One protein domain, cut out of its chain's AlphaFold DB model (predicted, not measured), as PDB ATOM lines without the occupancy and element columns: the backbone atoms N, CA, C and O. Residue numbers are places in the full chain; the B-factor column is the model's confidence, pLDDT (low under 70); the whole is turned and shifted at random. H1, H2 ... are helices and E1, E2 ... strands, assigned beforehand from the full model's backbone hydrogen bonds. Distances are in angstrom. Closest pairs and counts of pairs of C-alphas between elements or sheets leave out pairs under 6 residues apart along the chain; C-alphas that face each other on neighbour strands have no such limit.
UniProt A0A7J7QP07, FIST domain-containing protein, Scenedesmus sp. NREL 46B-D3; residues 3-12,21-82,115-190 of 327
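AT A GLANCE: This is residues 3 to 12, 21 to 82 and 115 to 190 of the 327 residues of the protein "FIST domain-containing protein" of Scenedesmus sp. NREL 46B-D3 (UniProt A0A7J7QP07). Two sheets lie face to face as a sandwich, E5 E1 E2 E9 E10 on E6 E11 E7 E8, their strands crossed at 28 degrees, and the helices H1 and H2 lie over the other face of the second sheet. The small hairpin E3 and E4 lies past one end of E5. The printed part has 148 residues with two named helices and twelve named strands, in the order E1 E2 E3 E4 E5 E6 H1 E7 H2 E8 E9 E10 E11 E12; both large sheets are mixed, and so is the class, helices and strands. The whole is compact, with a radius of gyration of the C-alphas of 15.7 A and spans of 45 by 34 by 26 A.

HOW THE PARTS SIT: Start at E1, residues 3 to 8; its antiparallel neighbour is E2, residues 24 to 29, with N 5 and O 26 within hydrogen-bond range at 2.8 A. Next comes the hairpin of E3, residues 33 to 35, and E4, residues 38 to 40, with N 35 and O 38 at 2.9 A. E5, residues 46 to 52, is an edge strand parallel to E1, with N 6 and O 49 at 2.8 A. In the twisted second sheet, E6, residues 57 to 63, is antiparallel to E11, residues 178 to 185, with N 59 and O 182 at 2.8 A. The closest C-alphas of E2 and E11, Ile 26 and Gly 180, are 6.2 A apart. H1, residues 73 to 80, is on this sheet at a height of 10.7 A. E7, residues 117 to 124, is antiparallel to E11, with N 119 and O 183 at 2.8 A. H2, residues 131 to 141, is on the same face as H1, over E7 and along it at 17 degrees on the local plane. E8, residues 147 to 151, is parallel to E7, with N 122 and O 148 at 2.9 A; E7, H2 and E8 form a strand-helix-strand unit, two parallel neighbours with a helix between, with a right-handed crossover. E9, residues 167 to 169, is antiparallel to E2, with N 168 and O 27 at 2.8 A, and forms a hairpin with E10, residues 172 to 174, with N 167 and O 174 at 2.9 A. E12, residues 188 to 190, pairs with no named strand. In H1 and H2 every O i to N i+4 pair is within hydrogen-bond range.

IN THESE COORDINATES: Find C-alpha 3 at (135.068, 120.253, 125.746), where E1 begins. E7 runs 22.9 A, E11 22.8 A and H2 15.2 A. E12 ends at C-alpha 190, (129.590, 137.948, 134.234).

THE WHOLE: C-alphas 12 and 21 are 12.9 A apart across one cut, and 82 and 115 are 11.8 A apart across the other. The link E8 to E9 is long. Mean pLDDT of the printed part is 77.3; residues 3 to 12 and 154 to 165 are among those under 70.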
ATOM      1  N   LEU A   3     134.907 119.130 124.821       49.06
ATOM      2  CA  LEU A   3     135.068 120.253 125.746       49.06
ATOM      3  C   LEU A   3     134.793 119.744 127.157       49.06
ATOM      4  O   LEU A   3     133.709 119.231 127.426       49.06
ATOM      5  N   SER A   4     135.759 119.884 128.058       44.19
ATOM      6  CA  SER A   4     135.583 119.520 129.462       44.19
ATOM      7  C   SER A   4     135.958 120.697 130.363       44.19
ATOM      8  O   SER A   4     137.064 121.234 130.324       44.19
ATOM      9  N   CYS A   5     134.981 121.142 131.146       50.22
ATOM     10  CA  CYS A   5     135.140 122.116 132.208       50.22
ATOM     11  C   CYS A   5     135.394 121.361 133.517       50.22
ATOM     12  O   CYS A   5     134.557 120.573 133.965       50.22
ATOM     13  N   VAL A   6     136.556 121.580 134.127       46.09
ATOM     14  CA  VAL A   6     136.958 120.964 135.392       46.09
ATOM     15  C   VAL A   6     136.986 122.036 136.475       46.09
ATOM     16  O   VAL A   6     137.923 122.829 136.577       46.09
ATOM     17  N   CYS A   7     135.974 122.041 137.333       47.75
ATOM     18  CA  CYS A   7     135.935 122.903 138.506       47.75
ATOM     19  C   CYS A   7     136.550 122.156 139.693       47.75
ATOM     20  O   CYS A   7     136.042 121.120 140.131       47.75
ATOM     21  N   LYS A   8     137.664 122.668 140.220       41.44
ATOM     22  CA  LYS A   8     138.347 122.104 141.386       41.44
ATOM     23  C   LYS A   8     138.199 123.037 142.577       41.44
ATOM     24  O   LYS A   8     138.759 124.128 142.604       41.44
ATOM     25  N   ASP A   9     137.514 122.580 143.606       41.84
ATOM     26  CA  ASP A   9     137.613 123.213 144.914       41.84
ATOM     27  C   ASP A   9     138.917 122.743 145.586       41.84
ATOM     28  O   ASP A   9     139.203 121.542 145.609       41.84
ATOM     29  N   LYS A  10     139.768 123.664 146.063       42.06
ATOM     30  CA  LYS A  10     140.779 123.302 147.067       42.06
ATOM     31  C   LYS A  10     141.338 124.482 147.873       42.06
ATOM     32  O   LYS A  10     142.066 125.320 147.354       42.06
ATOM     33  N   LEU A  11     141.021 124.398 149.167       36.97
ATOM     34  CA  LEU A  11     141.781 124.655 150.397       36.97
ATOM     35  C   LEU A  11     142.697 125.887 150.482       36.97
ATOM     36  O   LEU A  11     143.759 125.973 149.862       36.97
ATOM     37  N   GLY A  12     142.327 126.762 151.420       33.38
ATOM     38  CA  GLY A  12     143.236 127.713 152.038       33.38
ATOM     39  C   GLY A  12     144.485 127.025 152.593       33.38
ATOM     40  O   GLY A  12     144.461 125.879 153.044       33.38
ATOM     41  N   SER A  21     138.312 117.449 148.060       55.91
ATOM     42  CA  SER A  21     137.054 117.420 147.317       55.91
ATOM     43  C   SER A  21     137.358 117.000 145.873       55.91
ATOM     44  O   SER A  21     138.355 117.416 145.267       55.91
ATOM     45  N   ARG A  22     136.573 116.044 145.361       64.81
ATOM     46  CA  ARG A  22     136.750 115.538 143.996       64.81
ATOM     47  C   ARG A  22     136.441 116.675 143.016       64.81
ATOM     48  O   ARG A  22     135.477 117.401 143.250       64.81
ATOM     49  N   PRO A  23     137.232 116.843 141.942       75.00
ATOM     50  CA  PRO A  23     136.913 117.831 140.922       75.00
ATOM     51  C   PRO A  23     135.562 117.493 140.281       75.00
ATOM     52  O   PRO A  23     135.260 116.324 140.034       75.00
ATOM     53  N   VAL A  24     134.764 118.520 140.009       82.81
ATOM     54  CA  VAL A  24     133.530 118.393 139.233       82.81
ATOM     55  C   VAL A  24     133.891 118.575 137.767       82.81
ATOM     56  O   VAL A  24     134.517 119.567 137.400       82.81
ATOM     57  N   ILE A  25     133.511 117.603 136.946       87.56
ATOM     58  CA  ILE A  25     133.750 117.610 135.505       87.56
ATOM     59  C   ILE A  25     132.401 117.788 134.823       87.56
ATOM     60  O   ILE A  25     131.515 116.968 135.031       87.56
ATOM     61  N   ILE A  26     132.237 118.838 134.027       89.12
ATOM     62  CA  ILE A  26     131.082 119.015 133.142       89.12
ATOM     63  C   ILE A  26     131.617 119.176 131.733       89.12
ATOM     64  O   ILE A  26     132.492 120.005 131.498       89.12
ATOM     65  N   GLY A  27     131.116 118.400 130.786       88.38
ATOM     66  CA  GLY A  27     131.634 118.456 129.429       88.38
ATOM     67  C   GLY A  27     130.680 117.915 128.392       88.38
ATOM     68  O   GLY A  27     129.629 117.364 128.711       88.38
ATOM     69  N   GLY A  28     131.080 118.062 127.141       86.38
ATOM     70  CA  GLY A  28     130.296 117.636 126.002       86.38
ATOM     71  C   GLY A  28     131.158 117.367 124.781       86.38
ATOM     72  O   GLY A  28     132.258 117.915 124.648       86.38
ATOM     73  N   ALA A  29     130.656 116.531 123.878       83.38
ATOM     74  CA  ALA A  29     131.220 116.413 122.546       83.38
ATOM     75  C   ALA A  29     130.799 117.605 121.673       83.38
ATOM     76  O   ALA A  29     129.621 117.938 121.591       83.38
ATOM     77  N   LEU A  30     131.758 118.254 121.021       76.94
ATOM     78  CA  LEU A  30     131.528 119.377 120.110       76.94
ATOM     79  C   LEU A  30     132.088 119.058 118.720       76.94
ATOM     80  O   LEU A  30     133.006 118.238 118.603       76.94
ATOM     81  N   GLN A  31     131.589 119.794 117.724       72.56
ATOM     82  CA  GLN A  31     132.040 119.736 116.330       72.56
ATOM     83  C   GLN A  31     133.431 120.334 116.146       72.56
ATOM     84  O   GLN A  31     134.268 119.805 115.416       72.56
ATOM     85  N   SER A  32     133.691 121.444 116.831       70.75
ATOM     86  CA  SER A  32     134.976 122.125 116.805       70.75
ATOM     87  C   SER A  32     135.388 122.546 118.213       70.75
ATOM     88  O   SER A  32     134.559 122.691 119.114       70.75
ATOM     89  N   VAL A  33     136.690 122.716 118.416       73.25
ATOM     90  CA  VAL A  33     137.257 123.303 119.625       73.25
ATOM     91  C   VAL A  33     138.193 124.411 119.212       73.25
ATOM     92  O   VAL A  33     138.994 124.267 118.285       73.25
ATOM     93  N   CYS A  34     138.092 125.511 119.941       72.31
ATOM     94  CA  CYS A  34     138.880 126.699 119.698       72.31
ATOM     95  C   CYS A  34     139.734 127.001 120.928       72.31
ATOM     96  O   CYS A  34     139.266 126.901 122.064       72.31
ATOM     97  N   ALA A  35     140.990 127.373 120.708       71.44
ATOM     98  CA  ALA A  35     141.896 127.851 121.747       71.44
ATOM     99  C   ALA A  35     142.943 128.776 121.121       71.44
ATOM    100  O   ALA A  35     143.451 128.489 120.043       71.44
ATOM    101  N   ASN A  36     143.291 129.876 121.793       75.25
ATOM    102  CA  ASN A  36     144.364 130.791 121.369       75.25
ATOM    103  C   ASN A  36     144.291 131.228 119.887       75.25
ATOM    104  O   ASN A  36     145.308 131.269 119.199       75.25
ATOM    105  N   GLY A  37     143.087 131.523 119.381       64.06
ATOM    106  CA  GLY A  37     142.885 131.940 117.984       64.06
ATOM    107  C   GLY A  37     143.036 130.820 116.947       64.06
ATOM    108  O   GLY A  37     143.068 131.089 115.751       64.06
ATOM    109  N   GLN A  38     143.133 129.568 117.385       64.69
ATOM    110  CA  GLN A  38     143.117 128.384 116.533       64.69
ATOM    111  C   GLN A  38     141.777 127.677 116.697       64.69
ATOM    112  O   GLN A  38     141.285 127.547 117.819       64.69
ATOM    113  N   ALA A  39     141.221 127.191 115.592       68.31
ATOM    114  CA  ALA A  39     140.058 126.319 115.580       68.31
ATOM    115  C   ALA A  39     140.466 124.986 114.959       68.31
ATOM    116  O   ALA A  39     141.010 124.948 113.856       68.31
ATOM    117  N   ILE A  40     140.204 123.895 115.668       68.94
ATOM    118  CA  ILE A  40     140.313 122.549 115.116       68.94
ATOM    119  C   ILE A  40     138.884 122.105 114.836       68.94
ATOM    120  O   ILE A  40     138.065 122.058 115.749       68.94
ATOM    121  N   SER A  41     138.585 121.815 113.575       66.62
ATOM    122  CA  SER A  41     137.274 121.342 113.103       66.62
ATOM    123  C   SER A  41     137.338 119.949 112.469       66.62
ATOM    124  O   SER A  41     136.317 119.399 112.073       66.62
ATOM    125  N   SER A  42     138.536 119.365 112.360       55.81
ATOM    126  CA  SER A  42     138.760 118.036 111.793       55.81
ATOM    127  C   SER A  42     139.783 117.265 112.622       55.81
ATOM    128  O   SER A  42     140.798 117.822 113.042       55.81
ATOM    129  N   GLY A  43     139.512 115.979 112.852       63.44
ATOM    130  CA  GLY A  43     140.356 115.093 113.653       63.44
ATOM    131  C   GLY A  43     140.088 115.153 115.166       63.44
ATOM    132  O   GLY A  43     139.216 115.889 115.636       63.44
ATOM    133  N   PRO A  44     140.802 114.334 115.960       67.62
ATOM    134  CA  PRO A  44     140.633 114.302 117.407       67.62
ATOM    135  C   PRO A  44     141.168 115.589 118.047       67.62
ATOM    136  O   PRO A  44     142.308 115.988 117.828       67.62
ATOM    137  N   GLY A  45     140.345 116.212 118.888       70.06
ATOM    138  CA  GLY A  45     140.699 117.413 119.640       70.06
ATOM    139  C   GLY A  45     140.002 117.440 120.997       70.06
ATOM    140  O   GLY A  45     138.861 116.983 121.133       70.06
ATOM    141  N   VAL A  46     140.697 117.965 122.005       79.94
ATOM    142  CA  VAL A  46     140.176 118.152 123.364       79.94
ATOM    143  C   VAL A  46     140.519 119.566 123.819       79.94
ATOM    144  O   VAL A  46     141.663 119.995 123.682       79.94
ATOM    145  N   SER A  47     139.537 120.274 124.375       78.25
ATOM    146  CA  SER A  47     139.729 121.561 125.042       78.25
ATOM    147  C   SER A  47     139.313 121.447 126.506       78.25
ATOM    148  O   SER A  47     138.269 120.872 126.824       78.25
ATOM    149  N   LEU A  48     140.156 121.961 127.401       80.69
ATOM    150  CA  LEU A  48     139.969 121.875 128.845       80.69
ATOM    151  C   LEU A  48     139.965 123.269 129.459       80.69
ATOM    152  O   LEU A  48     140.966 123.982 129.391       80.69
ATOM    153  N   LEU A  49     138.862 123.622 130.115       79.31
ATOM    154  CA  LEU A  49     138.785 124.805 130.963       79.31
ATOM    155  C   LEU A  49     138.810 124.355 132.420       79.31
ATOM    156  O   LEU A  49     137.891 123.688 132.879       79.31
ATOM    157  N   ALA A  50     139.862 124.706 133.154       79.25
ATOM    158  CA  ALA A  50     139.984 124.351 134.563       79.25
ATOM    159  C   ALA A  50     139.986 125.605 135.439       79.25
ATOM    160  O   ALA A  50     140.731 126.548 135.178       79.25
ATOM    161  N   ALA A  51     139.183 125.599 136.502       76.12
ATOM    162  CA  ALA A  51     139.100 126.703 137.450       76.12
ATOM    163  C   ALA A  51     139.246 126.205 138.890       76.12
ATOM    164  O   ALA A  51     138.729 125.143 139.247       76.12
ATOM    165  N   SER A  52     139.931 126.995 139.724       77.38
ATOM    166  CA  SER A  52     139.903 126.817 141.174       77.38
ATOM    167  C   SER A  52     138.960 127.837 141.794       77.38
ATOM    168  O   SER A  52     139.147 129.038 141.601       77.38
ATOM    169  N   LEU A  53     137.944 127.356 142.511       81.19
ATOM    170  CA  LEU A  53     136.876 128.183 143.077       81.19
ATOM    171  C   LEU A  53     136.766 127.954 144.595       81.19
ATOM    172  O   LEU A  53     135.884 127.220 145.041       81.19
ATOM    173  N   PRO A  54     137.669 128.539 145.404       77.00
ATOM    174  CA  PRO A  54     137.674 128.324 146.845       77.00
ATOM    175  C   PRO A  54     136.401 128.857 147.503       77.00
ATOM    176  O   PRO A  54     135.999 129.997 147.273       77.00
ATOM    177  N   GLY A  55     135.779 128.039 148.354       77.44
ATOM    178  CA  GLY A  55     134.572 128.427 149.090       77.44
ATOM    179  C   GLY A  55     133.303 128.489 148.234       77.44
ATOM    180  O   GLY A  55     132.261 128.912 148.733       77.44
ATOM    181  N   VAL A  56     133.376 128.066 146.970       83.81
ATOM    182  CA  VAL A  56     132.217 127.908 146.091       83.81
ATOM    183  C   VAL A  56     131.716 126.474 146.186       83.81
ATOM    184  O   VAL A  56     132.428 125.518 145.887       83.81
ATOM    185  N   GLN A  57     130.456 126.322 146.570       86.06
ATOM    186  CA  GLN A  57     129.741 125.061 146.501       86.06
ATOM    187  C   GLN A  57     129.414 124.743 145.040       86.06
ATOM    188  O   GLN A  57     128.801 125.552 144.343       86.06
ATOM    189  N   LEU A  58     129.813 123.552 144.596       87.06
ATOM    190  CA  LEU A  58     129.544 123.029 143.260       87.06
ATOM    191  C   LEU A  58     128.473 121.938 143.349       87.06
ATOM    192  O   LEU A  58     128.626 120.963 144.084       87.06
ATOM    193  N   LEU A  59     127.396 122.101 142.590       90.94
ATOM    194  CA  LEU A  59     126.239 121.214 142.547       90.94
ATOM    195  C   LEU A  59     126.066 120.720 141.102       90.94
ATOM    196  O   LEU A  59     125.335 121.344 140.326       90.94
ATOM    197  N   PRO A  60     126.792 119.661 140.692       91.38
ATOM    198  CA  PRO A  60     126.588 119.051 139.385       91.38
ATOM    199  C   PRO A  60     125.200 118.418 139.299       91.38
ATOM    200  O   PRO A  60     124.689 117.880 140.283       91.38
ATOM    201  N   PHE A  61     124.604 118.467 138.118       92.06
ATOM    202  CA  PHE A  61     123.322 117.845 137.838       92.06
ATOM    203  C   PHE A  61     123.268 117.320 136.405       92.06
ATOM    204  O   PHE A  61     123.957 117.807 135.507       92.06
ATOM    205  N   HIS A  62     122.404 116.333 136.208       93.00
ATOM    206  CA  HIS A  62     121.952 115.854 134.910       93.00
ATOM    207  C   HIS A  62     120.424 115.827 134.935       93.00
ATOM    208  O   HIS A  62     119.827 115.460 135.949       93.00
ATOM    209  N   VAL A  63     119.798 116.256 133.845       91.62
ATOM    210  CA  VAL A  63     118.350 116.201 133.650       91.62
ATOM    211  C   VAL A  63     118.050 115.599 132.283       91.62
ATOM    212  O   VAL A  63     118.612 116.027 131.280       91.62
ATOM    213  N   SER A  64     117.164 114.605 132.237       87.56
ATOM    214  CA  SER A  64     116.692 114.009 130.975       87.56
ATOM    215  C   SER A  64     115.474 114.737 130.401       87.56
ATOM    216  O   SER A  64     115.238 114.698 129.200       87.56
ATOM    217  N   GLU A  65     114.720 115.416 131.260       87.06
ATOM    218  CA  GLU A  65     113.503 116.164 130.940       87.06
ATOM    219  C   GLU A  65     113.683 117.632 131.350       87.06
ATOM    220  O   GLU A  65     114.536 117.921 132.196       87.06
ATOM    221  N   PRO A  66     112.876 118.575 130.831       85.12
ATOM    222  CA  PRO A  66     112.940 119.993 131.201       85.12
ATOM    223  C   PRO A  66     112.422 120.279 132.623       85.12
ATOM    224  O   PRO A  66     111.707 121.251 132.860       85.12
ATOM    225  N   ALA A  67     112.734 119.433 133.599       87.50
ATOM    226  CA  ALA A  67     112.409 119.603 135.007       87.50
ATOM    227  C   ALA A  67     113.528 120.341 135.754       87.50
ATOM    228  O   ALA A  67     114.671 120.410 135.304       87.50
ATOM    229  N   LEU A  68     113.200 120.890 136.926       90.00
ATOM    230  CA  LEU A  68     114.230 121.404 137.824       90.00
ATOM    231  C   LEU A  68     115.167 120.263 138.260       90.00
ATOM    232  O   LEU A  68     114.698 119.134 138.432       90.00
ATOM    233  N   PRO A  69     116.462 120.543 138.487       90.44
ATOM    234  CA  PRO A  69     117.395 119.533 138.963       90.44
ATOM    235  C   PRO A  69     116.922 118.866 140.260       90.44
ATOM    236  O   PRO A  69     116.381 119.514 141.162       90.44
ATOM    237  N   SER A  70     117.170 117.564 140.377       87.56
ATOM    238  CA  SER A  70     116.793 116.731 141.521       87.56
ATOM    239  C   SER A  70     117.723 116.942 142.724       87.56
ATOM    240  O   SER A  70     118.432 116.040 143.167       87.56
ATOM    241  N   PHE A  71     117.727 118.154 143.278       89.44
ATOM    242  CA  PHE A  71     118.443 118.443 144.517       89.44
ATOM    243  C   PHE A  71     117.634 118.093 145.760       89.44
ATOM    244  O   PHE A  71     116.402 118.095 145.773       89.44
ATOM    245  N   THR A  72     118.357 117.848 146.847       88.69
ATOM    246  CA  THR A  72     117.770 117.680 148.174       88.69
ATOM    247  C   THR A  72     117.131 118.980 148.658       88.69
ATOM    248  O   THR A  72     117.517 120.083 148.263       88.69
ATOM    249  N   THR A  73     116.182 118.866 149.586       87.00
ATOM    250  CA  THR A  73     115.521 120.021 150.207       87.00
ATOM    251  C   THR A  73     116.516 121.011 150.811       87.00
ATOM    252  O   THR A  73     116.326 122.217 150.690       87.00
ATOM    253  N   GLU A  74     117.594 120.527 151.431       85.94
ATOM    254  CA  GLU A  74     118.612 121.400 152.021       85.94
ATOM    255  C   GLU A  74     119.455 122.120 150.966       85.94
ATOM    256  O   GLU A  74     119.740 123.305 151.122       85.94
ATOM    257  N   GLN A  75     119.776 121.462 149.850       86.75
ATOM    258  CA  GLN A  75     120.440 122.109 148.714       86.75
ATOM    259  C   GLN A  75     119.555 123.193 148.085       86.75
ATOM    260  O   GLN A  75     120.034 124.294 147.814       86.75
ATOM    261  N   TRP A  76     118.256 122.931 147.911       89.69
ATOM    262  CA  TRP A  76     117.309 123.937 147.421       89.69
ATOM    263  C   TRP A  76     117.148 125.105 148.393       89.69
ATOM    264  O   TRP A  76     117.238 126.258 147.979       89.69
ATOM    265  N   LYS A  77     116.974 124.832 149.693       85.88
ATOM    266  CA  LYS A  77     116.930 125.876 150.731       85.88
ATOM    267  C   LYS A  77     118.183 126.737 150.699       85.88
ATOM    268  O   LYS A  77     118.079 127.953 150.804       85.88
ATOM    269  N   GLN A  78     119.349 126.117 150.544       84.25
ATOM    270  CA  GLN A  78     120.607 126.824 150.370       84.25
ATOM    271  C   GLN A  78     120.537 127.716 149.127       84.25
ATOM    272  O   GLN A  78     120.603 128.927 149.272       84.25
ATOM    273  N   LEU A  79     120.317 127.177 147.930       85.50
ATOM    274  CA  LEU A  79     120.265 127.966 146.690       85.50
ATOM    275  C   LEU A  79     119.285 129.155 146.748       85.50
ATOM    276  O   LEU A  79     119.603 130.229 146.238       85.50
ATOM    277  N   LEU A  80     118.134 128.983 147.402       85.62
ATOM    278  CA  LEU A  80     117.094 130.007 147.550       85.62
ATOM    279  C   LEU A  80     117.404 131.067 148.615       85.62
ATOM    280  O   LEU A  80     116.840 132.163 148.575       85.62
ATOM    281  N   GLN A  81     118.275 130.772 149.584       80.62
ATOM    282  CA  GLN A  81     118.699 131.767 150.562       80.62
ATOM    283  C   GLN A  81     119.446 132.881 149.838       80.62
ATOM    284  O   GLN A  81     120.527 132.657 149.276       80.62
ATOM    285  N   ARG A  82     118.874 134.091 149.898       60.75
ATOM    286  CA  ARG A  82     119.492 135.288 149.338       60.75
ATOM    287  C   ARG A  82     120.924 135.378 149.877       60.75
ATOM    288  O   ARG A  82     121.099 135.267 151.093       60.75
ATOM    289  N   TRP A 115     131.345 138.847 146.917       59.38
ATOM    290  CA  TRP A 115     130.272 138.680 145.951       59.38
ATOM    291  C   TRP A 115     129.657 137.299 146.150       59.38
ATOM    292  O   TRP A 115     130.239 136.304 145.746       59.38
ATOM    293  N   GLN A 116     128.533 137.220 146.849       76.44
ATOM    294  CA  GLN A 116     127.828 135.967 147.068       76.44
ATOM    295  C   GLN A 116     126.810 135.826 145.933       76.44
ATOM    296  O   GLN A 116     125.861 136.603 145.846       76.44
ATOM    297  N   GLN A 117     127.033 134.884 145.019       81.44
ATOM    298  CA  GLN A 117     126.222 134.739 143.807       81.44
ATOM    299  C   GLN A 117     125.941 133.267 143.521       81.44
ATOM    300  O   GLN A 117     126.775 132.398 143.779       81.44
ATOM    301  N   ASN A 118     124.758 133.008 142.968       89.50
ATOM    302  CA  ASN A 118     124.461 131.751 142.296       89.50
ATOM    303  C   ASN A 118     124.834 131.909 140.821       89.50
ATOM    304  O   ASN A 118     124.537 132.949 140.242       89.50
ATOM    305  N   ALA A 119     125.429 130.901 140.200       89.12
ATOM    306  CA  ALA A 119     125.699 130.889 138.765       89.12
ATOM    307  C   ALA A 119     125.571 129.474 138.204       89.12
ATOM    308  O   ALA A 119     125.711 128.504 138.948       89.12
ATOM    309  N   ALA A 120     125.336 129.339 136.902       90.06
ATOM    310  CA  ALA A 120     125.255 128.033 136.256       90.06
ATOM    311  C   ALA A 120     126.090 127.970 134.976       90.06
ATOM    312  O   ALA A 120     126.071 128.894 134.162       90.06
ATOM    313  N   ILE A 121     126.766 126.839 134.785       90.31
ATOM    314  CA  ILE A 121     127.268 126.400 133.479       90.31
ATOM    315  C   ILE A 121     126.469 125.159 133.088       90.31
ATOM    316  O   ILE A 121     126.339 124.248 133.908       90.31
ATOM    317  N   LEU A 122     125.948 125.107 131.866       90.81
ATOM    318  CA  LEU A 122     125.174 123.971 131.365       90.81
ATOM    319  C   LEU A 122     125.520 123.620 129.917       90.81
ATOM    320  O   LEU A 122     125.864 124.482 129.118       90.81
ATOM    321  N   LEU A 123     125.409 122.345 129.577       90.06
ATOM    322  CA  LEU A 123     125.518 121.826 128.222       90.06
ATOM    323  C   LEU A 123     124.317 120.927 127.961       90.06
ATOM    324  O   LEU A 123     124.013 120.057 128.779       90.06
ATOM    325  N   SER A 124     123.639 121.121 126.839       89.44
ATOM    326  CA  SER A 124     122.520 120.270 126.435       89.44
ATOM    327  C   SER A 124     122.878 119.428 125.226       89.44
ATOM    328  O   SER A 124     123.674 119.834 124.380       89.44
ATOM    329  N   SER A 125     122.252 118.260 125.116       86.44
ATOM    330  CA  SER A 125     122.247 117.529 123.861       86.44
ATOM    331  C   SER A 125     121.409 118.295 122.827       86.44
ATOM    332  O   SER A 125     120.462 118.999 123.191       86.44
ATOM    333  N   PRO A 126     121.706 118.148 121.528       76.69
ATOM    334  CA  PRO A 126     120.952 118.811 120.459       76.69
ATOM    335  C   PRO A 126     119.505 118.307 120.348       76.69
ATOM    336  O   PRO A 126     118.674 118.923 119.694       76.69
ATOM    337  N   HIS A 127     119.198 117.183 120.998       73.81
ATOM    338  CA  HIS A 127     117.868 116.584 121.059       73.81
ATOM    339  C   HIS A 127     117.056 117.026 122.276       73.81
ATOM    340  O   HIS A 127     115.897 116.639 122.415       73.81
ATOM    341  N   PHE A 128     117.641 117.824 123.165       77.81
ATOM    342  CA  PHE A 128     116.927 118.410 124.286       77.81
ATOM    343  C   PHE A 128     116.132 119.632 123.804       77.81
ATOM    344  O   PHE A 128     116.523 120.774 124.025       77.81
ATOM    345  N   VAL A 129     115.029 119.362 123.094       63.34
ATOM    346  CA  VAL A 129     114.185 120.363 122.407       63.34
ATOM    347  C   VAL A 129     113.596 121.402 123.371       63.34
ATOM    348  O   VAL A 129     113.289 122.511 122.963       63.34
ATOM    349  N   ASP A 130     113.491 121.069 124.659       79.12
ATOM    350  CA  ASP A 130     112.876 121.917 125.684       79.12
ATOM    351  C   ASP A 130     113.898 122.700 126.530       79.12
ATOM    352  O   ASP A 130     113.629 123.037 127.692       79.12
ATOM    353  N   VAL A 131     115.090 122.986 125.991       82.56
ATOM    354  CA  VAL A 131     116.126 123.727 126.726       82.56
ATOM    355  C   VAL A 131     115.617 125.089 127.187       82.56
ATOM    356  O   VAL A 131     115.856 125.474 128.328       82.56
ATOM    357  N   GLU A 132     114.823 125.787 126.378       83.31
ATOM    358  CA  GLU A 132     114.221 127.068 126.738       83.31
ATOM    359  C   GLU A 132     113.270 126.922 127.925       83.31
ATOM    360  O   GLU A 132     113.316 127.728 128.855       83.31
ATOM    361  N   ILE A 133     112.441 125.873 127.946       86.12
ATOM    362  CA  ILE A 133     111.520 125.597 129.059       86.12
ATOM    363  C   ILE A 133     112.314 125.305 130.332       86.12
ATOM    364  O   ILE A 133     111.972 125.807 131.408       86.12
ATOM    365  N   PHE A 134     113.386 124.522 130.222       89.19
ATOM    366  CA  PHE A 134     114.287 124.244 131.332       89.19
ATOM    367  C   PHE A 134     114.942 125.525 131.872       89.19
ATOM    368  O   PHE A 134     114.882 125.782 133.077       89.19
ATOM    369  N   LEU A 135     115.507 126.364 130.996       89.50
ATOM    370  CA  LEU A 135     116.122 127.645 131.359       89.50
ATOM    371  C   LEU A 135     115.107 128.582 132.023       89.50
ATOM    372  O   LEU A 135     115.407 129.185 133.054       89.50
ATOM    373  N   LEU A 136     113.884 128.658 131.494       88.88
ATOM    374  CA  LEU A 136     112.795 129.441 132.078       88.88
ATOM    375  C   LEU A 136     112.450 128.954 133.487       88.88
ATOM    376  O   LEU A 136     112.407 129.760 134.415       88.88
ATOM    377  N   ARG A 137     112.273 127.644 133.686       90.69
ATOM    378  CA  ARG A 137     111.994 127.063 135.010       90.69
ATOM    379  C   ARG A 137     113.123 127.336 135.997       90.69
ATOM    380  O   ARG A 137     112.857 127.723 137.134       90.69
ATOM    381  N   LEU A 138     114.371 127.172 135.568       90.25
ATOM    382  CA  LEU A 138     115.532 127.390 136.424       90.25
ATOM    383  C   LEU A 138     115.706 128.873 136.784       90.25
ATOM    384  O   LEU A 138     115.950 129.184 137.947       90.25
ATOM    385  N   SER A 139     115.486 129.786 135.835       89.19
ATOM    386  CA  SER A 139     115.495 131.234 136.089       89.19
ATOM    387  C   SER A 139     114.356 131.684 137.010       89.19
ATOM    388  O   SER A 139     114.550 132.572 137.840       89.19
ATOM    389  N   ALA A 140     113.189 131.038 136.927       88.44
ATOM    390  CA  ALA A 140     112.072 131.284 137.832       88.44
ATOM    391  C   ALA A 140     112.372 130.791 139.258       88.44
ATOM    392  O   ALA A 140     112.011 131.456 140.228       88.44
ATOM    393  N   ALA A 141     113.054 129.648 139.392       89.56
ATOM    394  CA  ALA A 141     113.468 129.110 140.686       89.56
ATOM    395  C   ALA A 141     114.613 129.916 141.324       89.56
ATOM    396  O   ALA A 141     114.628 130.094 142.540       89.56
ATOM    397  N   LEU A 142     115.562 130.414 140.522       88.44
ATOM    398  CA  LEU A 142     116.728 131.184 140.974       88.44
ATOM    399  C   LEU A 142     116.858 132.506 140.191       88.44
ATOM    400  O   LEU A 142     117.696 132.616 139.292       88.44
ATOM    401  N   PRO A 143     116.059 133.535 140.538       83.50
ATOM    402  CA  PRO A 143     116.053 134.802 139.812       83.50
ATOM    403  C   PRO A 143     117.400 135.534 139.864       83.50
ATOM    404  O   PRO A 143     118.021 135.646 140.921       83.50
ATOM    405  N   GLY A 144     117.827 136.090 138.726       80.44
ATOM    406  CA  GLY A 144     119.047 136.906 138.622       80.44
ATOM    407  C   GLY A 144     120.361 136.115 138.623       80.44
ATOM    408  O   GLY A 144     121.435 136.712 138.669       80.44
ATOM    409  N   MET A 145     120.288 134.784 138.565       87.25
ATOM    410  CA  MET A 145     121.447 133.914 138.401       87.25
ATOM    411  C   MET A 145     121.966 133.975 136.952       87.25
ATOM    412  O   MET A 145     121.213 133.616 136.047       87.25
ATOM    413  N   PRO A 146     123.225 134.382 136.689       86.00
ATOM    414  CA  PRO A 146     123.828 134.240 135.367       86.00
ATOM    415  C   PRO A 146     123.945 132.766 134.975       86.00
ATOM    416  O   PRO A 146     124.331 131.915 135.785       86.00
ATOM    417  N   MET A 147     123.637 132.478 133.714       86.44
ATOM    418  CA  MET A 147     123.660 131.130 133.159       86.44
ATOM    419  C   MET A 147     124.367 131.164 131.812       86.44
ATOM    420  O   MET A 147     123.960 131.891 130.912       86.44
ATOM    421  N   VAL A 148     125.416 130.364 131.665       86.69
ATOM    422  CA  VAL A 148     126.122 130.199 130.394       86.69
ATOM    423  C   VAL A 148     126.056 128.744 129.965       86.69
ATOM    424  O   VAL A 148     126.027 127.837 130.799       86.69
ATOM    425  N   GLY A 149     126.055 128.508 128.665       84.88
ATOM    426  CA  GLY A 149     126.048 127.154 128.169       84.88
ATOM    427  C   GLY A 149     126.180 127.059 126.671       84.88
ATOM    428  O   GLY A 149     126.405 128.052 125.988       84.88
ATOM    429  N   GLY A 150     126.030 125.837 126.186       83.88
ATOM    430  CA  GLY A 150     126.066 125.523 124.772       83.88
ATOM    431  C   GLY A 150     125.358 124.210 124.486       83.88
ATOM    432  O   GLY A 150     125.041 123.437 125.392       83.88
ATOM    433  N   VAL A 151     125.122 123.969 123.207       83.50
ATOM    434  CA  VAL A 151     124.544 122.721 122.718       83.50
ATOM    435  C   VAL A 151     125.678 121.856 122.183       83.50
ATOM    436  O   VAL A 151     126.581 122.351 121.509       83.50
ATOM    437  N   THR A 152     125.670 120.570 122.514       83.44
ATOM    438  CA  THR A 152     126.661 119.620 122.008       83.44
ATOM    439  C   THR A 152     126.350 119.169 120.588       83.44
ATOM    440  O   THR A 152     125.224 119.287 120.107       83.44
ATOM    441  N   GLU A 153     127.338 118.589 119.919       75.31
ATOM    442  CA  GLU A 153     127.144 117.996 118.598       75.31
ATOM    443  C   GLU A 153     126.371 116.666 118.681       75.31
ATOM    444  O   GLU A 153     126.365 115.970 119.704       75.31
ATOM    445  N   ARG A 154     125.725 116.303 117.570       65.88
ATOM    446  CA  ARG A 154     125.116 114.987 117.349       65.88
ATOM    447  C   ARG A 154     126.221 113.952 117.090       65.88
ATOM    448  O   ARG A 154     127.115 114.205 116.298       65.88
ATOM    449  N   GLY A 155     126.125 112.764 117.694       58.25
ATOM    450  CA  GLY A 155     126.863 111.583 117.211       58.25
ATOM    451  C   GLY A 155     128.312 111.407 117.686       58.25
ATOM    452  O   GLY A 155     129.196 111.124 116.888       58.25
ATOM    453  N   ALA A 156     128.569 111.468 118.996       53.09
ATOM    454  CA  ALA A 156     129.875 111.073 119.545       53.09
ATOM    455  C   ALA A 156     130.176 109.555 119.449       53.09
ATOM    456  O   ALA A 156     131.304 109.143 119.722       53.09
ATOM    457  N   TRP A 157     129.191 108.733 119.066       52.50
ATOM    458  CA  TRP A 157     129.300 107.278 118.952       52.50
ATOM    459  C   TRP A 157     128.962 106.850 117.522       52.50
ATOM    460  O   TRP A 157     127.874 107.120 117.026       52.50
ATOM    461  N   VAL A 158     129.925 106.215 116.853       47.91
ATOM    462  CA  VAL A 158     129.872 105.887 115.416       47.91
ATOM    463  C   VAL A 158     129.014 104.642 115.119       47.91
ATOM    464  O   VAL A 158     128.721 104.375 113.960       47.91
ATOM    465  N   GLU A 159     128.561 103.893 116.132       47.50
ATOM    466  CA  GLU A 159     127.959 102.561 115.921       47.50
ATOM    467  C   GLU A 159     126.505 102.391 116.396       47.50
ATOM    468  O   GLU A 159     125.929 101.326 116.183       47.50
ATOM    469  N   SER A 160     125.863 103.403 116.989       46.00
ATOM    470  CA  SER A 160     124.451 103.304 117.386       46.00
ATOM    471  C   SER A 160     123.622 104.466 116.846       46.00
ATOM    472  O   SER A 160     123.725 105.607 117.289       46.00
ATOM    473  N   GLU A 161     122.712 104.155 115.924       45.50
ATOM    474  CA  GLU A 161     121.720 105.085 115.364       45.50
ATOM    475  C   GLU A 161     120.670 105.563 116.392       45.50
ATOM    476  O   GLU A 161     119.646 106.131 116.006       45.50
ATOM    477  N   HIS A 162     120.860 105.312 117.693       43.47
ATOM    478  CA  HIS A 162     119.827 105.499 118.720       43.47
ATOM    479  C   HIS A 162     120.280 106.270 119.976       43.47
ATOM    480  O   HIS A 162     119.414 106.642 120.759       43.47
ATOM    481  N   ASP A 163     121.569 106.608 120.141       48.88
ATOM    482  CA  ASP A 163     122.069 107.343 121.322       48.88
ATOM    483  C   ASP A 163     122.985 108.515 120.916       48.88
ATOM    484  O   ASP A 163     124.210 108.408 120.825       48.88
ATOM    485  N   PHE A 164     122.375 109.667 120.624       60.88
ATOM    486  CA  PHE A 164     123.057 110.792 119.977       60.88
ATOM    487  C   PHE A 164     123.482 111.897 120.954       60.88
ATOM    488  O   PHE A 164     122.730 112.828 121.241       60.88
ATOM    489  N   GLY A 165     124.747 111.834 121.376       63.84
ATOM    490  CA  GLY A 165     125.440 112.863 122.158       63.84
ATOM    491  C   GLY A 165     126.389 112.239 123.184       63.84
ATOM    492  O   GLY A 165     126.197 111.102 123.600       63.84
ATOM    493  N   ALA A 166     127.435 112.954 123.596       78.25
ATOM    494  CA  ALA A 166     128.216 112.575 124.775       78.25
ATOM    495  C   ALA A 166     128.298 113.778 125.703       78.25
ATOM    496  O   ALA A 166     129.025 114.730 125.424       78.25
ATOM    497  N   LEU A 167     127.528 113.729 126.785       87.12
ATOM    498  CA  LEU A 167     127.559 114.688 127.880       87.12
ATOM    499  C   LEU A 167     128.273 114.047 129.067       87.12
ATOM    500  O   LEU A 167     127.961 112.924 129.452       87.12
ATOM    501  N   PHE A 168     129.216 114.759 129.665       88.31
ATOM    502  CA  PHE A 168     129.992 114.288 130.806       88.31
ATOM    503  C   PHE A 168     129.515 115.003 132.067       88.31
ATOM    504  O   PHE A 168     129.499 116.235 132.105       88.31
ATOM    505  N   CYS A 169     129.158 114.241 133.099       90.00
ATOM    506  CA  CYS A 169     128.827 114.756 134.423       90.00
ATOM    507  C   CYS A 169     129.591 113.958 135.488       90.00
ATOM    508  O   CYS A 169     129.265 112.825 135.835       90.00
ATOM    509  N   GLY A 170     130.679 114.538 135.988       86.69
ATOM    510  CA  GLY A 170     131.619 113.866 136.872       86.69
ATOM    511  C   GLY A 170     132.274 112.668 136.185       86.69
ATOM    512  O   GLY A 170     133.119 112.830 135.310       86.69
ATOM    513  N   LYS A 171     131.910 111.466 136.633       84.56
ATOM    514  CA  LYS A 171     132.406 110.185 136.102       84.56
ATOM    515  C   LYS A 171     131.428 109.524 135.124       84.56
ATOM    516  O   LYS A 171     131.784 108.518 134.517       84.56
ATOM    517  N   ASP A 172     130.214 110.055 135.029       87.00
ATOM    518  CA  ASP A 172     129.121 109.456 134.280       87.00
ATOM    519  C   ASP A 172     129.009 110.132 132.905       87.00
ATOM    520  O   ASP A 172     129.281 111.331 132.748       87.00
ATOM    521  N   VAL A 173     128.653 109.336 131.895       86.50
ATOM    522  CA  VAL A 173     128.454 109.785 130.512       86.50
ATOM    523  C   VAL A 173     126.989 109.588 130.156       86.50
ATOM    524  O   VAL A 173     126.445 108.502 130.344       86.50
ATOM    525  N   HIS A 174     126.358 110.636 129.636       86.56
ATOM    526  CA  HIS A 174     124.949 110.655 129.265       86.56
ATOM    527  C   HIS A 174     124.799 110.876 127.759       86.56
ATOM    528  O   HIS A 174     125.457 111.746 127.185       86.56
ATOM    529  N   ALA A 175     123.908 110.107 127.131       78.75
ATOM    530  CA  ALA A 175     123.613 110.217 125.703       78.75
ATOM    531  C   ALA A 175     122.707 111.416 125.365       78.75
ATOM    532  O   ALA A 175     122.741 111.934 124.253       78.75
ATOM    533  N   GLY A 176     121.907 111.888 126.327       83.00
ATOM    534  CA  GLY A 176     120.926 112.947 126.103       83.00
ATOM    535  C   GLY A 176     120.551 113.722 127.364       83.00
ATOM    536  O   GLY A 176     120.978 113.396 128.476       83.00
ATOM    537  N   GLY A 177     119.735 114.758 127.166       88.50
ATOM    538  CA  GLY A 177     119.309 115.673 128.218       88.50
ATOM    539  C   GLY A 177     120.220 116.893 128.329       88.50
ATOM    540  O   GLY A 177     120.835 117.314 127.350       88.50
ATOM    541  N   ALA A 178     120.332 117.448 129.531       90.75
ATOM    542  CA  ALA A 178     121.275 118.510 129.850       90.75
ATOM    543  C   ALA A 178     122.103 118.149 131.084       90.75
ATOM    544  O   ALA A 178     121.594 117.603 132.064       90.75
ATOM    545  N   VAL A 179     123.390 118.472 131.042       91.88
ATOM    546  CA  VAL A 179     124.299 118.406 132.187       91.88
ATOM    547  C   VAL A 179     124.703 119.815 132.574       91.88
ATOM    548  O   VAL A 179     124.811 120.701 131.732       91.88
ATOM    549  N   GLY A 180     124.958 120.045 133.849       91.50
ATOM    550  CA  GLY A 180     125.417 121.348 134.288       91.50
ATOM    551  C   GLY A 180     125.962 121.324 135.694       91.50
ATOM    552  O   GLY A 180     125.889 120.322 136.403       91.50
ATOM    553  N   CYS A 181     126.521 122.450 136.105       90.81
ATOM    554  CA  CYS A 181     126.929 122.680 137.475       90.81
ATOM    555  C   CYS A 181     126.367 124.012 137.946       90.81
ATOM    556  O   CYS A 181     126.647 125.064 137.365       90.81
ATOM    557  N   LEU A 182     125.574 123.944 139.014       91.38
ATOM    558  CA  LEU A 182     125.179 125.107 139.782       91.38
ATOM    559  C   LEU A 182     126.272 125.435 140.789       91.38
ATOM    560  O   LEU A 182     126.767 124.572 141.510       91.38
ATOM    561  N   MET A 183     126.655 126.697 140.816       88.81
ATOM    562  CA  MET A 183     127.724 127.232 141.636       88.81
ATOM    563  C   MET A 183     127.123 128.232 142.605       88.81
ATOM    564  O   MET A 183     126.335 129.086 142.201       88.81
ATOM    565  N   ARG A 184     127.499 128.146 143.877       87.00
ATOM    566  CA  ARG A 184     127.066 129.091 144.905       87.00
ATOM    567  C   ARG A 184     128.213 129.434 145.832       87.00
ATOM    568  O   ARG A 184     128.845 128.537 146.377       87.00
ATOM    569  N   GLY A 185     128.455 130.715 146.063       85.75
ATOM    570  CA  GLY A 185     129.475 131.160 147.011       85.75
ATOM    571  C   GLY A 185     130.098 132.495 146.612       85.75
ATOM    572  O   GLY A 185     129.451 133.261 145.893       85.75
ATOM    573  N   PRO A 186     131.345 132.772 147.046       83.19
ATOM    574  CA  PRO A 186     132.055 134.025 146.810       83.19
ATOM    575  C   PRO A 186     132.587 134.127 145.363       83.19
ATOM    576  O   PRO A 186     133.791 134.268 145.143       83.19
ATOM    577  N   LEU A 187     131.709 134.008 144.366       81.44
ATOM    578  CA  LEU A 187     132.043 134.125 142.948       81.44
ATOM    579  C   LEU A 187     131.318 135.300 142.301       81.44
ATOM    580  O   LEU A 187     130.196 135.623 142.669       81.44
ATOM    581  N   ALA A 188     131.950 135.891 141.291       80.94
ATOM    582  CA  ALA A 188     131.317 136.847 140.396       80.94
ATOM    583  C   ALA A 188     131.405 136.302 138.968       80.94
ATOM    584  O   ALA A 188     132.487 136.270 138.377       80.94
ATOM    585  N   MET A 189     130.273 135.858 138.430       79.94
ATOM    586  CA  MET A 189     130.137 135.439 137.043       79.94
ATOM    587  C   MET A 189     129.450 136.542 136.244       79.94
ATOM    588  O   MET A 189     128.334 136.960 136.560       79.94
ATOM    589  N   GLN A 190     130.133 137.007 135.202       76.25
ATOM    590  CA  GLN A 190     129.590 137.948 134.234       76.25
ATOM    591  C   GLN A 190     129.350 137.203 132.924       76.25
ATOM    592  O   GLN A 190     130.264 136.587 132.380       76.25
TER     593      GLN A 190